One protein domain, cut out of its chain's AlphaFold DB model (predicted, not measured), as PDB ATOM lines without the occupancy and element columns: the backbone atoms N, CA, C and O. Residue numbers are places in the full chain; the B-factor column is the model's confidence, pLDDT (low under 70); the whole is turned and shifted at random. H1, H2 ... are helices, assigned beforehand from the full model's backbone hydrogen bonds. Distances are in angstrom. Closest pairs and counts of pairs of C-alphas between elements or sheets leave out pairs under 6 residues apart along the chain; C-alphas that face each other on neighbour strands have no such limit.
ATOM      1  N   THR A 261      43.319  44.944  55.623       77.88
ATOM      2  CA  THR A 261      43.094  45.243  54.201       77.88
ATOM      3  C   THR A 261      43.904  44.291  53.318       77.88
ATOM      4  O   THR A 261      44.892  43.713  53.773       77.88
ATOM      5  N   LEU A 262      43.536  44.147  52.040       75.69
ATOM      6  CA  LEU A 262      44.242  43.258  51.108       75.69
ATOM      7  C   LEU A 262      45.749  43.588  51.052       75.69
ATOM      8  O   LEU A 262      46.586  42.699  51.176       75.69
ATOM      9  N   ALA A 263      46.103  44.878  51.036       77.44
ATOM     10  CA  ALA A 263      47.483  45.358  51.155       77.44
ATOM     11  C   ALA A 263      48.211  44.913  52.439       77.44
ATOM     12  O   ALA A 263      49.417  44.665  52.416       77.44
ATOM     13  N   GLN A 264      47.504  44.804  53.564       82.19
ATOM     14  CA  GLN A 264      48.061  44.321  54.828       82.19
ATOM     15  C   GLN A 264      48.171  42.786  54.852       82.19
ATOM     16  O   GLN A 264      49.116  42.252  55.427       82.19
ATOM     17  N   GLN A 265      47.267  42.080  54.167       80.88
ATOM     18  CA  GLN A 265      47.337  40.631  53.987       80.88
ATOM     19  C   GLN A 265      48.490  40.221  53.052       80.88
ATOM     20  O   GLN A 265      49.210  39.278  53.367       80.88
ATOM     21  N   VAL A 266      48.738  40.970  51.969       84.19
ATOM     22  CA  VAL A 266      49.920  40.782  51.103       84.19
ATOM     23  C   VAL A 266      51.221  41.098  51.854       84.19
ATOM     24  O   VAL A 266      52.202  40.386  51.680       84.19
ATOM     25  N   LYS A 267      51.248  42.093  52.754       82.69
ATOM     26  CA  LYS A 267      52.427  42.319  53.613       82.69
ATOM     27  C   LYS A 267      52.710  41.141  54.553       82.69
ATOM     28  O   LYS A 267      53.862  40.737  54.659       82.69
ATOM     29  N   ALA A 268      51.676  40.546  55.149       83.12
ATOM     30  CA  ALA A 268      51.820  39.350  55.983       83.12
ATOM     31  C   ALA A 268      52.265  38.095  55.196       83.12
ATOM     32  O   ALA A 268      52.816  37.173  55.791       83.12
ATOM     33  N   CYS A 269      52.070  38.048  53.868       86.81
ATOM     34  CA  CYS A 269      52.675  37.018  53.014       86.81
ATOM     35  C   CYS A 269      54.209  37.143  52.968       86.81
ATOM     36  O   CYS A 269      54.907  36.142  53.116       86.81
ATOM     37  N   GLY A 270      54.726  38.370  52.823       83.88
ATOM     38  CA  GLY A 270      56.163  38.652  52.720       83.88
ATOM     39  C   GLY A 270      56.982  38.280  53.961       83.88
ATOM     40  O   GLY A 270      58.182  38.036  53.858       83.88
ATOM     41  N   GLU A 271      56.340  38.188  55.127       86.31
ATOM     42  CA  GLU A 271      56.969  37.793  56.395       86.31
ATOM     43  C   GLU A 271      57.231  36.276  56.500       86.31
ATOM     44  O   GLU A 271      57.988  35.851  57.371       86.31
ATOM     45  N   GLN A 272      56.641  35.446  55.627       78.69
ATOM     46  CA  GLN A 272      56.713  33.975  55.726       78.69
ATOM     47  C   GLN A 272      57.836  33.327  54.898       78.69
ATOM     48  O   GLN A 272      57.986  32.107  54.940       78.69
ATOM     49  N   GLY A 273      58.644  34.117  54.183       83.06
ATOM     50  CA  GLY A 273      59.698  33.628  53.285       83.06
ATOM     51  C   GLY A 273      59.345  33.797  51.805       83.06
ATOM     52  O   GLY A 273      58.201  34.047  51.444       83.06
ATOM     53  N   PHE A 274      60.343  33.715  50.921       80.69
ATOM     54  CA  PHE A 274      60.189  34.125  49.515       80.69
ATOM     55  C   PHE A 274      59.255  33.221  48.686       80.69
ATOM     56  O   PHE A 274      58.496  33.721  47.854       80.69
ATOM     57  N   PHE A 275      59.293  31.901  48.891       82.12
ATOM     58  CA  PHE A 275      58.450  30.960  48.140       82.12
ATOM     59  C   PHE A 275      57.006  30.987  48.655       82.12
ATOM     60  O   PHE A 275      56.044  30.981  47.879       82.12
ATOM     61  N   GLU A 276      56.876  31.093  49.972       85.88
ATOM     62  CA  GLU A 276      55.645  31.260  50.725       85.88
ATOM     63  C   GLU A 276      54.959  32.577  50.344       85.88
ATOM     64  O   GLU A 276      53.763  32.549  50.056       85.88
ATOM     65  N   ASP A 277      55.704  33.685  50.218       86.88
ATOM     66  CA  ASP A 277      55.214  34.963  49.686       86.88
ATOM     67  C   ASP A 277      54.622  34.787  48.291       86.88
ATOM     68  O   ASP A 277      53.454  35.116  48.095       86.88
ATOM     69  N   GLN A 278      55.359  34.208  47.333       85.06
ATOM     70  CA  GLN A 278      54.831  34.046  45.973       85.06
ATOM     71  C   GLN A 278      53.520  33.251  45.955       85.06
ATOM     72  O   GLN A 278      52.575  33.644  45.266       85.06
ATOM     73  N   LEU A 279      53.428  32.176  46.744       87.88
ATOM     74  CA  LEU A 279      52.248  31.311  46.815       87.88
ATOM     75  C   LEU A 279      51.102  31.904  47.660       87.88
ATOM     76  O   LEU A 279      49.934  31.562  47.458       87.88
ATOM     77  N   CYS A 280      51.409  32.756  48.635       89.94
ATOM     78  CA  CYS A 280      50.444  33.475  49.466       89.94
ATOM     79  C   CYS A 280      49.876  34.669  48.691       89.94
ATOM     80  O   CYS A 280      48.662  34.750  48.508       89.94
ATOM     81  N   ARG A 281      50.742  35.502  48.103       88.19
ATOM     82  CA  ARG A 281      50.391  36.598  47.194       88.19
ATOM     83  C   ARG A 281      49.541  36.109  46.025       88.19
ATOM     84  O   ARG A 281      48.522  36.728  45.750       88.19
ATOM     85  N   TRP A 282      49.859  34.962  45.410       86.81
ATOM     86  CA  TRP A 282      49.005  34.376  44.363       86.81
ATOM     87  C   TRP A 282      47.573  34.072  44.821       86.81
ATOM     88  O   TRP A 282      46.642  34.252  44.045       86.81
ATOM     89  N   ARG A 283      47.389  33.627  46.071       89.69
ATOM     90  CA  ARG A 283      46.071  33.286  46.637       89.69
ATOM     91  C   ARG A 283      45.321  34.493  47.206       89.69
ATOM     92  O   ARG A 283      44.098  34.472  47.229       89.69
ATOM     93  N   VAL A 284      46.032  35.528  47.657       89.94
ATOM     94  CA  VAL A 284      45.450  36.786  48.162       89.94
ATOM     95  C   VAL A 284      45.097  37.740  47.012       89.94
ATOM     96  O   VAL A 284      44.112  38.466  47.100       89.94
ATOM     97  N   CYS A 285      45.859  37.710  45.915       89.06
ATOM     98  CA  CYS A 285      45.616  38.525  44.723       89.06
ATOM     99  C   CYS A 285      44.700  37.880  43.678       89.06
ATOM    100  O   CYS A 285      44.399  38.532  42.676       89.06
ATOM    101  N   ASP A 286      44.244  36.639  43.872       87.50
ATOM    102  CA  ASP A 286      43.335  35.993  42.921       87.50
ATOM    103  C   ASP A 286      42.045  36.819  42.739       87.50
ATOM    104  O   ASP A 286      41.504  37.385  43.688       87.50
ATOM    105  N   GLY A 287      41.609  36.997  41.492       81.56
ATOM    106  CA  GLY A 287      40.561  37.953  41.103       81.56
ATOM    107  C   GLY A 287      40.897  39.455  41.248       81.56
ATOM    108  O   GLY A 287      40.249  40.276  40.590       81.56
ATOM    109  N   HIS A 288      41.910  39.832  42.039       80.31
ATOM    110  CA  HIS A 288      42.307  41.218  42.351       80.31
ATOM    111  C   HIS A 288      43.545  41.729  41.586       80.31
ATOM    112  O   HIS A 288      43.798  42.938  41.572       80.31
ATOM    113  N   TRP A 289      44.284  40.847  40.906       83.44
ATOM    114  CA  TRP A 289      45.394  41.174  40.002       83.44
ATOM    115  C   TRP A 289      45.095  42.373  39.085       83.44
ATOM    116  O   TRP A 289      44.165  42.338  38.278       83.44
ATOM    117  N   GLY A 290      45.895  43.440  39.194       78.06
ATOM    118  CA  GLY A 290      45.751  44.652  38.377       78.06
ATOM    119  C   GLY A 290      44.513  45.512  38.677       78.06
ATOM    120  O   GLY A 290      44.279  46.487  37.966       78.06
ATOM    121  N   LYS A 291      43.724  45.174  39.707       77.00
ATOM    122  CA  LYS A 291      42.604  45.990  40.221       77.00
ATOM    123  C   LYS A 291      42.961  46.708  41.523       77.00
ATOM    124  O   LYS A 291      42.459  47.799  41.768       77.00
ATOM    125  N   ASP A 292      43.797  46.081  42.349       74.62
ATOM    126  CA  ASP A 292      44.284  46.608  43.626       74.62
ATOM    127  C   ASP A 292      45.793  46.917  43.514       74.62
ATOM    128  O   ASP A 292      46.533  46.068  43.007       74.62
ATOM    129  N   PRO A 293      46.289  48.089  43.964       74.56
ATOM    130  CA  PRO A 293      47.718  48.416  43.929       74.56
ATOM    131  C   PRO A 293      48.604  47.479  44.773       74.56
ATOM    132  O   PRO A 293      49.808  47.424  44.534       74.56
ATOM    133  N   ALA A 294      48.045  46.714  45.719       74.56
ATOM    134  CA  ALA A 294      48.766  45.646  46.418       74.56
ATOM    135  C   ALA A 294      49.037  44.407  45.541       74.56
ATOM    136  O   ALA A 294      49.884  43.582  45.881       74.56
ATOM    137  N   CYS A 295      48.326  44.282  44.419       80.75
ATOM    138  CA  CYS A 295      48.375  43.157  43.496       80.75
ATOM    139  C   CYS A 295      48.851  43.622  42.114       80.75
ATOM    140  O   CYS A 295      48.035  43.707  41.184       80.75
ATOM    141  N   PRO A 296      50.159  43.932  41.960       71.94
ATOM    142  CA  PRO A 296      50.720  44.377  40.687       71.94
ATOM    143  C   PRO A 296      50.354  43.374  39.595       71.94
ATOM    144  O   PRO A 296      50.491  42.168  39.802       71.94
ATOM    145  N   ALA A 297      49.835  43.869  38.467       59.72
ATOM    146  CA  ALA A 297      49.267  43.034  37.411       59.72
ATOM    147  C   ALA A 297      50.230  41.893  37.046       59.72
ATOM    148  O   ALA A 297      51.371  42.162  36.673       59.72
ATOM    149  N   ALA A 298      49.766  40.642  37.205       56.91
ATOM    150  CA  ALA A 298      50.596  39.438  37.130       56.91
ATOM    151  C   ALA A 298      51.513  39.502  35.906       56.91
ATOM    152  O   ALA A 298      51.017  39.614  34.783       56.91
ATOM    153  N   ALA A 299      52.827  39.519  36.161       50.81
ATOM    154  CA  ALA A 299      53.799  40.168  35.288       50.81
ATOM    155  C   ALA A 299      53.654  39.748  33.819       50.81
ATOM    156  O   ALA A 299      54.128  38.690  33.398       50.81
ATOM    157  N   ARG A 300      53.040  40.632  33.018       45.25
ATOM    158  CA  ARG A 300      53.325  40.697  31.585       45.25
ATOM    159  C   ARG A 300      54.830  40.905  31.497       45.25
ATOM    160  O   ARG A 300      55.337  41.833  32.121       45.25
TER     161      ARG A 300
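Overview. This is residues 261 to 300 of the 305 residues of an uncharacterized protein of Paraburkholderia guartelaensis (UniProt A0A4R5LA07). Two short helices, H1 and H2, lie side by side as a helical hairpin, and a long loop with no named element, residues 285 to 300, follows H2 and curls round into a tail. The printed part has 40 residues, with two named helices in the order H1, H2 and no named strand; the class is all helix. It is compact, with a radius of gyration of the C-alphas of 9.3 A, and flat, spanning 24 by 23 by 12 A.

Arrangement. H1, residues 262 to 270, and H2, residues 274 to 284, form a helical hairpin. They touch, and their closest C-alphas, those of Cys 269 and Asp 277, are 4.7 A apart. They run opposite ways at a shallow tilt of 22 degrees. In H1 every O i to N i+4 pair is within hydrogen-bond range; in H2, 6 of 7 are.

Along the chain. H1 begins at C-alpha 262 (44.242, 43.258, 51.108) and is 12.9 A long from first to last C-alpha. H2 is 15.0 A long and ends at C-alpha 284 (45.450, 36.786, 48.162).

Size, cuts and confidence. The C-alphas farthest apart, those of Gln 272 and Arg 300, are 25.3 A apart. The printed part has no cut, and the link from H1 to H2 is tight. Mean pLDDT of the printed part is 79.5; residues 297 to 300 are under 70.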